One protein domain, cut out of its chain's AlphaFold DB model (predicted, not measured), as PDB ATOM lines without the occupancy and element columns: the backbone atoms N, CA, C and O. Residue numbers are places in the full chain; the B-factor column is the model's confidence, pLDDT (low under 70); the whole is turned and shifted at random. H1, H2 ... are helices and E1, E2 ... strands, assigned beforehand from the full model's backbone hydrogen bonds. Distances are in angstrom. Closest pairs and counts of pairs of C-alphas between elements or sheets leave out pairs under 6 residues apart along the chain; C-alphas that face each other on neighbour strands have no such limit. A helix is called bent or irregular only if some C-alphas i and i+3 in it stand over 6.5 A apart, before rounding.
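Overview. This is residues 2 to 86 of the 485 residues of the protein "Tagaturonate/fructuronate epimerase" of Dictyoglomus turgidum (strain DSM 6724 / Z-1310) (UniProt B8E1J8). A strongly twisted sheet of four strands, side by side in chain order, has the helix H1 over one face, slantwise to the strands. A short second helix, H2, only grazes the sheet, and a long loop, residues 46 to 68, swings out after E3 and folds back to E4. The printed part has 85 residues, with two named helices and four named strands in the order H1 E1 E2 E3 E4 H2; the sheet runs E1 E2 E3 E4, all antiparallel, and the class is mixed, helices and strands. The whole is compact and rounded, with a radius of gyration of the C-alphas of 11.9 A and spans of 30 by 30 by 26 A.

Arrangement. H1, residues 2 to 12, is on the sheet of E1, residues 22 to 25, E2, residues 28 to 35, E3, residues 38 to 45, and E4, residues 69 to 73. Its height over the sheet is 9.5 A; it lies over E3, and on the local plane their lines stand at 52 degrees. The four strands form a meander, each the antiparallel neighbour of the one before. In the hairpin of E1 and E2, C-alphas 23 and 29 face each other at 4.5 A, and N 22 is 2.9 A from O 30, within hydrogen-bond range. E2 bends by 50 degrees at residue 32. In the hairpin of E2 and E3, N 42 and O 31 are within hydrogen-bond range at 2.7 A. In the hairpin of E3 and E4, N 41 and O 73 are within that range at 2.8 A. E1 and E4 are the edge strands. Residues 15 to 16 pair with residues 33 to 34 of E2, and residues 61 to 62 with residues 69 to 70 of E4, both antiparallel. H2, residues 77 to 83, only just on the sheet with 5 pairs of C-alphas within 10 A, only grazes it with residues 79 to 83. The closest C-alphas of E4 and H2 are those of Tyr 73 and Asn 79, 7.9 A apart. H1 and H2 are apart. Every O i to N i+4 pair is within hydrogen-bond range in H2, and 5 of 7 are in H1.

Along the chain. H1, 15.4 A long, begins at C-alpha 2, (154.757, 133.292, 153.620). It is irregular, but only just: C-alphas 8 and 11 are 6.8 A apart. E1 measures 9.1 A, E2 21.6 A, E3 22.1 A and E4 13.6 A; E3 begins at C-alpha 38, (137.504, 134.739, 143.913). H2, 9.6 A long, ends at C-alpha 83, (139.276, 145.740, 158.543).

Size, cuts and confidence. The two C-alphas farthest apart are those of Gly 65 and Phe 77, 33.6 A. The link from E3 to E4 is long, with 23 residues. The printed part has no cut, its mean pLDDT is 94.3, and no printed residue is under 70.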
ATOM      1  N   LEU A   2     155.174 133.634 154.999       94.31
ATOM      2  CA  LEU A   2     154.757 133.292 153.620       94.31
ATOM      3  C   LEU A   2     155.018 131.832 153.210       94.31
ATOM      4  O   LEU A   2     154.126 131.174 152.688       94.31
ATOM      5  N   LYS A   3     156.228 131.316 153.469       95.12
ATOM      6  CA  LYS A   3     156.588 129.917 153.184       95.12
ATOM      7  C   LYS A   3     155.625 128.926 153.858       95.12
ATOM      8  O   LYS A   3     155.069 128.077 153.177       95.12
ATOM      9  N   LEU A   4     155.367 129.116 155.153       94.81
ATOM     10  CA  LEU A   4     154.476 128.267 155.953       94.81
ATOM     11  C   LEU A   4     153.022 128.333 155.464       94.81
ATOM     12  O   LEU A   4     152.333 127.317 155.403       94.81
ATOM     13  N   LEU A   5     152.556 129.524 155.069       94.75
ATOM     14  CA  LEU A   5     151.230 129.688 154.470       94.75
ATOM     15  C   LEU A   5     151.129 128.963 153.125       94.75
ATOM     16  O   LEU A   5     150.137 128.283 152.882       94.75
ATOM     17  N   ASN A   6     152.149 129.066 152.272       94.00
ATOM     18  CA  ASN A   6     152.185 128.342 151.001       94.00
ATOM     19  C   ASN A   6     152.178 126.825 151.217       94.00
ATOM     20  O   ASN A   6     151.426 126.131 150.542       94.00
ATOM     21  N   GLU A   7     152.956 126.311 152.168       93.88
ATOM     22  CA  GLU A   7     152.959 124.886 152.526       93.88
ATOM     23  C   GLU A   7     151.579 124.423 153.027       93.88
ATOM     24  O   GLU A   7     151.103 123.367 152.618       93.88
ATOM     25  N   SER A   8     150.887 125.253 153.818       91.81
ATOM     26  CA  SER A   8     149.577 124.919 154.402       91.81
ATOM     27  C   SER A   8     148.397 125.061 153.425       91.81
ATOM     28  O   SER A   8     147.418 124.321 153.519       91.81
ATOM     29  N   LEU A   9     148.441 126.038 152.511       93.56
ATOM     30  CA  LEU A   9     147.288 126.446 151.693       93.56
ATOM     31  C   LEU A   9     147.385 126.002 150.226       93.56
ATOM     32  O   LEU A   9     146.352 125.724 149.610       93.56
ATOM     33  N   LYS A  10     148.591 125.854 149.663       91.00
ATOM     34  CA  LYS A  10     148.775 125.398 148.273       91.00
ATOM     35  C   LYS A  10     148.163 124.013 148.001       91.00
ATOM     36  O   LYS A  10     147.533 123.879 146.950       91.00
ATOM     37  N   PRO A  11     148.243 123.011 148.907       93.69
ATOM     38  CA  PRO A  11     147.572 121.720 148.711       93.69
ATOM     39  C   PRO A  11     146.044 121.825 148.576       93.69
ATOM     40  O   PRO A  11     145.407 120.938 148.019       93.69
ATOM     41  N   LEU A  12     145.452 122.926 149.048       93.38
ATOM     42  CA  LEU A  12     144.019 123.210 148.966       93.38
ATOM     43  C   LEU A  12     143.645 124.027 147.717       93.38
ATOM     44  O   LEU A  12     142.523 124.522 147.626       93.38
ATOM     45  N   SER A  13     144.571 124.188 146.763       95.06
ATOM     46  CA  SER A  13     144.408 125.045 145.576       95.06
ATOM     47  C   SER A  13     144.115 126.512 145.918       95.06
ATOM     48  O   SER A  13     143.361 127.192 145.223       95.06
ATOM     49  N   ILE A  14     144.705 127.001 147.011       96.62
ATOM     50  CA  ILE A  14     144.601 128.393 147.452       96.62
ATOM     51  C   ILE A  14     145.904 129.095 147.084       96.62
ATOM     52  O   ILE A  14     146.975 128.747 147.583       96.62
ATOM     53  N   PHE A  15     145.806 130.086 146.203       95.62
ATOM     54  CA  PHE A  15     146.943 130.892 145.773       95.62
ATOM     55  C   PHE A  15     147.071 132.139 146.648       95.62
ATOM     56  O   PHE A  15     146.064 132.774 146.954       95.62
ATOM     57  N   ILE A  16     148.292 132.506 147.035       97.44
ATOM     58  CA  ILE A  16     148.577 133.686 147.861       97.44
ATOM     59  C   ILE A  16     149.260 134.743 147.002       97.44
ATOM     60  O   ILE A  16     150.277 134.459 146.369       97.44
ATOM     61  N   TYR A  17     148.764 135.979 147.052       97.38
ATOM     62  CA  TYR A  17     149.480 137.126 146.496       97.38
ATOM     63  C   TYR A  17     150.609 137.497 147.451       97.38
ATOM     64  O   TYR A  17     150.366 138.055 148.518       97.38
ATOM     65  N   SER A  18     151.849 137.151 147.113       96.12
ATOM     66  CA  SER A  18     152.982 137.280 148.038       96.12
ATOM     67  C   SER A  18     153.209 138.707 148.538       96.12
ATOM     68  O   SER A  18     153.515 138.882 149.714       96.12
ATOM     69  N   GLU A  19     153.013 139.710 147.678       95.62
ATOM     70  CA  GLU A  19     153.178 141.132 148.020       95.62
ATOM     71  C   GLU A  19     152.121 141.630 149.014       95.62
ATOM     72  O   GLU A  19     152.358 142.570 149.766       95.62
ATOM     73  N   SER A  20     150.970 140.961 149.082       97.56
ATOM     74  CA  SER A  20     149.878 141.350 149.975       97.56
ATOM     75  C   SER A  20     150.117 141.004 151.448       97.56
ATOM     76  O   SER A  20     149.397 141.530 152.310       97.56
ATOM     77  N   LEU A  21     151.064 140.095 151.736       97.62
ATOM     78  CA  LEU A  21     151.321 139.602 153.086       97.62
ATOM     79  C   LEU A  21     151.944 140.706 153.937       97.62
ATOM     80  O   LEU A  21     153.100 141.079 153.756       97.62
ATOM     81  N   ARG A  22     151.193 141.150 154.939       95.06
ATOM     82  CA  ARG A  22     151.605 142.187 155.883       95.06
ATOM     83  C   ARG A  22     151.551 141.665 157.312       95.06
ATOM     84  O   ARG A  22     150.594 140.992 157.700       95.06
ATOM     85  N   LYS A  23     152.575 141.998 158.093       95.62
ATOM     86  CA  LYS A  23     152.568 141.839 159.548       95.62
ATOM     87  C   LYS A  23     151.923 143.087 160.149       95.62
ATOM     88  O   LYS A  23     152.420 144.182 159.910       95.62
ATOM     89  N   ILE A  24     150.827 142.924 160.882       94.69
ATOM     90  CA  ILE A  24     150.139 144.034 161.562       94.69
ATOM     91  C   ILE A  24     150.739 144.254 162.945       94.69
ATOM     92  O   ILE A  24     151.050 145.375 163.328       94.69
ATOM     93  N   ASN A  25     150.935 143.162 163.676       93.12
ATOM     94  CA  ASN A  25     151.638 143.110 164.952       93.12
ATOM     95  C   ASN A  25     152.235 141.699 165.117       93.12
ATOM     96  O   ASN A  25     152.257 140.917 164.162       93.12
ATOM     97  N   ASP A  26     152.770 141.369 166.291       92.44
ATOM     98  CA  ASP A  26     153.392 140.059 166.532       92.44
ATOM     99  C   ASP A  26     152.421 138.880 166.401       92.44
ATOM    100  O   ASP A  26     152.834 137.802 165.968       92.44
ATOM    101  N   ASP A  27     151.132 139.114 166.645       94.50
ATOM    102  CA  ASP A  27     150.090 138.094 166.688       94.50
ATOM    103  C   ASP A  27     149.154 138.107 165.477       94.50
ATOM    104  O   ASP A  27     148.302 137.226 165.401       94.50
ATOM    105  N   LEU A  28     149.299 139.048 164.535       95.50
ATOM    106  CA  LEU A  28     148.368 139.240 163.419       95.50
ATOM    107  C   LEU A  28     149.073 139.505 162.085       95.50
ATOM    108  O   LEU A  28     149.837 140.463 161.937       95.50
ATOM    109  N   TYR A  29     148.719 138.712 161.075       96.62
ATOM    110  CA  TYR A  29     149.077 138.948 159.677       96.62
ATOM    111  C   TYR A  29     147.826 138.975 158.808       96.62
ATOM    112  O   TYR A  29     146.851 138.268 159.070       96.62
ATOM    113  N   ILE A  30     147.889 139.761 157.738       97.12
ATOM    114  CA  ILE A  30     146.831 139.864 156.735       97.12
ATOM    115  C   ILE A  30     147.439 139.613 155.355       97.12
ATOM    116  O   ILE A  30     148.575 140.004 155.094       97.12
ATOM    117  N   PHE A  31     146.708 138.949 154.470       98.12
ATOM    118  CA  PHE A  31     147.109 138.736 153.079       98.12
ATOM    119  C   PHE A  31     145.881 138.624 152.174       98.12
ATOM    120  O   PHE A  31     144.752 138.544 152.650       98.12
ATOM    121  N   VAL A  32     146.090 138.610 150.866       98.38
ATOM    122  CA  VAL A  32     145.079 138.300 149.856       98.38
ATOM    123  C   VAL A  32     145.363 136.914 149.295       98.38
ATOM    124  O   VAL A  32     146.507 136.560 148.994       98.38
ATOM    125  N   ALA A  33     144.304 136.129 149.141       97.75
ATOM    126  CA  ALA A  33     144.341 134.815 148.521       97.75
ATOM    127  C   ALA A  33     143.290 134.698 147.415       97.75
ATOM    128  O   ALA A  33     142.218 135.291 147.521       97.75
ATOM    129  N   LYS A  34     143.562 133.900 146.380       96.56
ATOM    130  CA  LYS A  34     142.609 133.550 145.314       96.56
ATOM    131  C   LYS A  34     142.207 132.084 145.443       96.56
ATOM    132  O   LYS A  34     143.061 131.210 145.601       96.56
ATOM    133  N   ILE A  35     140.902 131.827 145.370       94.56
ATOM    134  CA  ILE A  35     140.309 130.483 145.379       94.56
ATOM    135  C   ILE A  35     139.173 130.463 144.363       94.56
ATOM    136  O   ILE A  35     138.236 131.249 144.524       94.56
ATOM    137  N   LYS A  36     139.227 129.566 143.368       89.06
ATOM    138  CA  LYS A  36     138.215 129.465 142.293       89.06
ATOM    139  C   LYS A  36     137.852 130.846 141.728       89.06
ATOM    140  O   LYS A  36     136.704 131.270 141.803       89.06
ATOM    141  N   ASP A  37     138.876 131.592 141.325       87.69
ATOM    142  CA  ASP A  37     138.763 132.939 140.752       87.69
ATOM    143  C   ASP A  37     138.239 134.056 141.666       87.69
ATOM    144  O   ASP A  37     138.200 135.219 141.275       87.69
ATOM    145  N   LEU A  38     137.947 133.754 142.933       92.69
ATOM    146  CA  LEU A  38     137.504 134.739 143.913       92.69
ATOM    147  C   LEU A  38     138.617 135.089 144.895       92.69
ATOM    148  O   LEU A  38     139.132 134.227 145.616       92.69
ATOM    149  N   LYS A  39     138.920 136.385 144.979       97.06
ATOM    150  CA  LYS A  39     139.834 136.939 145.978       97.06
ATOM    151  C   LYS A  39     139.176 137.002 147.355       97.06
ATOM    152  O   LYS A  39     137.992 137.313 147.487       97.06
ATOM    153  N   LYS A  40     139.956 136.684 148.382       98.00
ATOM    154  CA  LYS A  40     139.584 136.687 149.798       98.00
ATOM    155  C   LYS A  40     140.709 137.299 150.613       98.00
ATOM    156  O   LYS A  40     141.870 137.239 150.214       98.00
ATOM    157  N   ILE A  41     140.360 137.833 151.773       97.88
ATOM    158  CA  ILE A  41     141.324 138.298 152.762       97.88
ATOM    159  C   ILE A  41     141.661 137.129 153.671       97.88
ATOM    160  O   ILE A  41     140.771 136.530 154.271       97.88
ATOM    161  N   GLY A  42     142.940 136.803 153.767       97.50
ATOM    162  CA  GLY A  42     143.460 135.871 154.745       97.50
ATOM    163  C   GLY A  42     143.865 136.578 156.026       97.50
ATOM    164  O   GLY A  42     144.555 137.595 155.986       97.50
ATOM    165  N   ILE A  43     143.441 136.016 157.153       97.44
ATOM    166  CA  ILE A  43     143.777 136.470 158.500       97.44
ATOM    167  C   ILE A  43     144.561 135.355 159.177       97.44
ATOM    168  O   ILE A  43     144.085 134.221 159.246       97.44
ATOM    169  N   VAL A  44     145.750 135.681 159.673       96.81
ATOM    170  CA  VAL A  44     146.591 134.781 160.467       96.81
ATOM    171  C   VAL A  44     146.697 135.346 161.873       96.81
ATOM    172  O   VAL A  44     147.176 136.469 162.016       96.81
ATOM    173  N   LYS A  45     146.272 134.600 162.893       95.25
ATOM    174  CA  LYS A  45     146.201 135.082 164.281       95.25
ATOM    175  C   LYS A  45     146.662 134.035 165.300       95.25
ATOM    176  O   LYS A  45     146.494 132.849 165.038       95.25
ATOM    177  N   GLN A  46     147.232 134.440 166.439       90.38
ATOM    178  CA  GLN A  46     147.490 133.526 167.575       90.38
ATOM    179  C   GLN A  46     146.357 133.579 168.605       90.38
ATOM    180  O   GLN A  46     145.471 132.732 168.606       90.38
ATOM    181  N   ASN A  47     146.373 134.611 169.453       75.19
ATOM    182  CA  ASN A  47     145.468 134.768 170.595       75.19
ATOM    183  C   ASN A  47     144.433 135.884 170.383       75.19
ATOM    184  O   ASN A  47     143.598 136.139 171.250       75.19
ATOM    185  N   GLN A  48     144.491 136.580 169.243       75.50
ATOM    186  CA  GLN A  48     143.607 137.703 168.969       75.50
ATOM    187  C   GLN A  48     142.230 137.210 168.521       75.50
ATOM    188  O   GLN A  48     142.094 136.486 167.533       75.50
ATOM    189  N   ILE A  49     141.191 137.644 169.229       77.50
ATOM    190  CA  ILE A  49     139.810 137.362 168.858       77.50
ATOM    191  C   ILE A  49     139.375 138.395 167.812       77.50
ATOM    192  O   ILE A  49     139.085 139.545 168.132       77.50
ATOM    193  N   LEU A  50     139.348 137.976 166.546       84.94
ATOM    194  CA  LEU A  50     138.819 138.750 165.421       84.94
ATOM    195  C   LEU A  50     137.662 137.988 164.777       84.94
ATOM    196  O   LEU A  50     137.818 136.818 164.414       84.94
ATOM    197  N   TYR A  51     136.528 138.669 164.609       85.62
ATOM    198  CA  TYR A  51     135.306 138.100 164.042       85.62
ATOM    199  C   TYR A  51     134.986 138.723 162.684       85.62
ATOM    200  O   TYR A  51     134.358 139.778 162.607       85.62
ATOM    201  N   PHE A  52     135.364 138.038 161.612       94.19
ATOM    202  CA  PHE A  52     134.918 138.347 160.253       94.19
ATOM    203  C   PHE A  52     133.776 137.402 159.857       94.19
ATOM    204  O   PHE A  52     133.764 136.233 160.254       94.19
ATOM    205  N   SER A  53     132.795 137.905 159.110       95.69
ATOM    206  CA  SER A  53     131.654 137.115 158.653       95.69
ATOM    207  C   SER A  53     132.029 136.213 157.476       95.69
ATOM    208  O   SER A  53     132.933 136.522 156.693       95.69
ATOM    209  N   SER A  54     131.322 135.085 157.370       96.12
ATOM    210  CA  SER A  54     131.468 134.091 156.297       96.12
ATOM    211  C   SER A  54     132.894 133.520 156.149       96.12
ATOM    212  O   SER A  54     133.492 133.652 155.076       96.12
ATOM    213  N   PRO A  55     133.455 132.888 157.201       96.44
ATOM    214  CA  PRO A  55     134.743 132.207 157.095       96.44
ATOM    215  C   PRO A  55     134.708 131.107 156.029       96.44
ATOM    216  O   PRO A  55     133.713 130.400 155.873       96.44
ATOM    217  N   TYR A  56     135.812 130.947 155.301       96.50
ATOM    218  CA  TYR A  56     135.965 129.894 154.298       96.50
ATOM    219  C   TYR A  56     136.146 128.514 154.938       96.50
ATOM    220  O   TYR A  56     135.577 127.536 154.458       96.50
ATOM    221  N   PHE A  57     136.928 128.428 156.016       95.25
ATOM    222  CA  PHE A  57     137.030 127.215 156.822       95.25
ATOM    223  C   PHE A  57     136.058 127.299 157.994       95.25
ATOM    224  O   PHE A  57     135.996 128.327 158.666       95.25
ATOM    225  N   SER A  58     135.330 126.212 158.266       93.69
ATOM    226  CA  SER A  58     134.411 126.127 159.409       93.69
ATOM    227  C   SER A  58     135.113 126.373 160.746       93.69
ATOM    228  O   SER A  58     134.521 126.941 161.655       93.69
ATOM    229  N   GLU A  59     136.385 125.982 160.834       92.44
ATOM    230  CA  GLU A  59     137.281 126.242 161.956       92.44
ATOM    231  C   GLU A  59     138.601 126.808 161.432       92.44
ATOM    232  O   GLU A  59     139.049 126.453 160.336       92.44
ATOM    233  N   ASP A  60     139.236 127.687 162.211       93.81
ATOM    234  CA  ASP A  60     140.527 128.253 161.830       93.81
ATOM    235  C   ASP A  60     141.586 127.138 161.747       93.81
ATOM    236  O   ASP A  60     141.745 126.323 162.658       93.81
ATOM    237  N   LYS A  61     142.338 127.089 160.644       94.06
ATOM    238  CA  LYS A  61     143.347 126.045 160.421       94.06
ATOM    239  C   LYS A  61     144.646 126.392 161.131       94.06
ATOM    240  O   LYS A  61     145.185 127.475 160.926       94.06
ATOM    241  N   LYS A  62     145.209 125.457 161.896       94.38
ATOM    242  CA  LYS A  62     146.553 125.616 162.464       94.38
ATOM    243  C   LYS A  62     147.610 125.603 161.359       94.38
ATOM    244  O   LYS A  62     147.613 124.704 160.522       94.38
ATOM    245  N   ILE A  63     148.514 126.580 161.377       94.44
ATOM    246  CA  ILE A  63     149.702 126.592 160.520       94.44
ATOM    247  C   ILE A  63     150.752 125.688 161.170       94.44
ATOM    248  O   ILE A  63     151.207 125.961 162.287       94.44
ATOM    249  N   GLU A  64     151.129 124.615 160.476       90.50
ATOM    250  CA  GLU A  64     152.082 123.623 160.980       90.50
ATOM    251  C   GLU A  64     153.406 124.263 161.427       90.50
ATOM    252  O   GLU A  64     153.907 125.213 160.826       90.50
ATOM    253  N   GLY A  65     153.956 123.761 162.536       88.44
ATOM    254  CA  GLY A  65     155.181 124.298 163.135       88.44
ATOM    255  C   GLY A  65     155.017 125.640 163.862       88.44
ATOM    256  O   GLY A  65     156.017 126.222 164.275       88.44
ATOM    257  N   THR A  66     153.788 126.142 164.040       93.06
ATOM    258  CA  THR A  66     153.528 127.411 164.741       93.06
ATOM    259  C   THR A  66     152.299 127.352 165.656       93.06
ATOM    260  O   THR A  66     151.525 126.393 165.633       93.06
ATOM    261  N   ASN A  67     152.099 128.418 166.438       93.06
ATOM    262  CA  ASN A  67     150.878 128.663 167.216       93.06
ATOM    263  C   ASN A  67     149.861 129.548 166.472       93.06
ATOM    264  O   ASN A  67     148.879 129.982 167.065       93.06
ATOM    265  N   PHE A  68     150.094 129.846 165.190       96.06
ATOM    266  CA  PHE A  68     149.178 130.658 164.400       96.06
ATOM    267  C   PHE A  68     148.057 129.815 163.795       96.06
ATOM    268  O   PHE A  68     148.259 128.686 163.339       96.06
ATOM    269  N   LEU A  69     146.883 130.425 163.732       95.75
ATOM    270  CA  LEU A  69     145.694 129.942 163.056       95.75
ATOM    271  C   LEU A  69     145.425 130.814 161.825       95.75
ATOM    272  O   LEU A  69     145.673 132.017 161.863       95.75
ATOM    273  N   VAL A  70     144.911 130.228 160.746       96.44
ATOM    274  CA  VAL A  70     144.575 130.932 159.504       96.44
ATOM    275  C   VAL A  70     143.148 130.649 159.055       96.44
ATOM    276  O   VAL A  70     142.686 129.506 159.062       96.44
ATOM    277  N   ASN A  71     142.468 131.697 158.594       97.06
ATOM    278  CA  ASN A  71     141.199 131.586 157.884       97.06
ATOM    279  C   ASN A  71     141.084 132.662 156.799       97.06
ATOM    280  O   ASN A  71     141.859 133.621 156.775       97.06
ATOM    281  N   LEU A  72     140.152 132.470 155.871       97.62
ATOM    282  CA  LEU A  72     139.952 133.327 154.707       97.62
ATOM    283  C   LEU A  72     138.515 133.844 154.696       97.62
ATOM    284  O   LEU A  72     137.586 133.089 154.969       97.62
ATOM    285  N   TYR A  73     138.332 135.104 154.325       97.88
ATOM    286  CA  TYR A  73     137.045 135.790 154.396       97.88
ATOM    287  C   TYR A  73     136.782 136.591 153.117       97.88
ATOM    288  O   TYR A  73     137.725 137.101 152.503       97.88
ATOM    289  N   PRO A  74     135.521 136.730 152.678       97.38
ATOM    290  CA  PRO A  74     135.189 137.666 151.612       97.38
ATOM    291  C   PRO A  74     135.409 139.110 152.086       97.38
ATOM    292  O   PRO A  74     135.122 139.444 153.237       97.38
ATOM    293  N   LEU A  75     135.840 139.989 151.180       97.50
ATOM    294  CA  LEU A  75     135.809 141.435 151.417       97.50
ATOM    295  C   LEU A  75     134.414 141.978 151.081       97.50
ATOM    296  O   LEU A  75     134.210 142.633 150.065       97.50
ATOM    297  N   ASN A  76     133.437 141.629 151.916       97.38
ATOM    298  CA  ASN A  76     132.128 142.278 151.919       97.38
ATOM    299  C   ASN A  76     132.193 143.579 152.746       97.38
ATOM    300  O   ASN A  76     133.193 143.853 153.415       97.38
ATOM    301  N   PHE A  77     131.130 144.387 152.715       97.56
ATOM    302  CA  PHE A  77     131.132 145.679 153.404       97.56
ATOM    303  C   PHE A  77     131.271 145.544 154.928       97.56
ATOM    304  O   PHE A  77     132.003 146.312 155.539       97.56
ATOM    305  N   GLU A  78     130.651 144.533 155.543       97.69
ATOM    306  CA  GLU A  78     130.778 144.272 156.985       97.69
ATOM    307  C   GLU A  78     132.238 143.993 157.386       97.69
ATOM    308  O   GLU A  78     132.768 144.589 158.325       97.69
ATOM    309  N   ASN A  79     132.915 143.120 156.641       97.94
ATOM    310  CA  ASN A  79     134.313 142.776 156.864       97.94
ATOM    311  C   ASN A  79     135.243 143.953 156.553       97.94
ATOM    312  O   ASN A  79     136.227 144.138 157.263       97.94
ATOM    313  N   TYR A  80     134.923 144.782 155.557       98.06
ATOM    314  CA  TYR A  80     135.648 146.025 155.287       98.06
ATOM    315  C   TYR A  80     135.567 147.010 156.459       98.06
ATOM    316  O   TYR A  80     136.602 147.529 156.875       98.06
ATOM    317  N   GLN A  81     134.374 147.219 157.032       97.44
ATOM    318  CA  GLN A  81     134.192 148.105 158.191       97.44
ATOM    319  C   GLN A  81     135.025 147.648 159.395       97.44
ATOM    320  O   GLN A  81     135.563 148.485 160.104       97.44
ATOM    321  N   LYS A  82     135.191 146.337 159.601       96.50
ATOM    322  CA  LYS A  82     136.082 145.806 160.649       96.50
ATOM    323  C   LYS A  82     137.554 145.953 160.280       96.50
ATOM    324  O   LYS A  82     138.379 146.282 161.125       96.50
ATOM    325  N   LEU A  83     137.897 145.703 159.017       95.75
ATOM    326  CA  LEU A  83     139.276 145.740 158.543       95.75
ATOM    327  C   LEU A  83     139.882 147.145 158.625       95.75
ATOM    328  O   LEU A  83     141.049 147.271 158.990       95.75
ATOM    329  N   LYS A  84     139.109 148.190 158.316       95.56
ATOM    330  CA  LYS A  84     139.595 149.577 158.365       95.56
ATOM    331  C   LYS A  84     139.938 150.083 159.770       95.56
ATOM    332  O   LYS A  84     140.718 151.018 159.889       95.56
ATOM    333  N   GLU A  85     139.416 149.440 160.815       94.88
ATOM    334  CA  GLU A  85     139.799 149.724 162.207       94.88
ATOM    335  C   GLU A  85     141.145 149.075 162.578       94.88
ATOM    336  O   GLU A  85     141.772 149.440 163.569       94.88
ATOM    337  N   ILE A  86     141.604 148.099 161.786       93.75
ATOM    338  CA  ILE A  86     142.842 147.343 162.021       93.75
ATOM    339  C   ILE A  86     143.992 147.900 161.176       93.75
ATOM    340  O   ILE A  86     145.139 147.920 161.620       93.75
TER     341      ILE A  86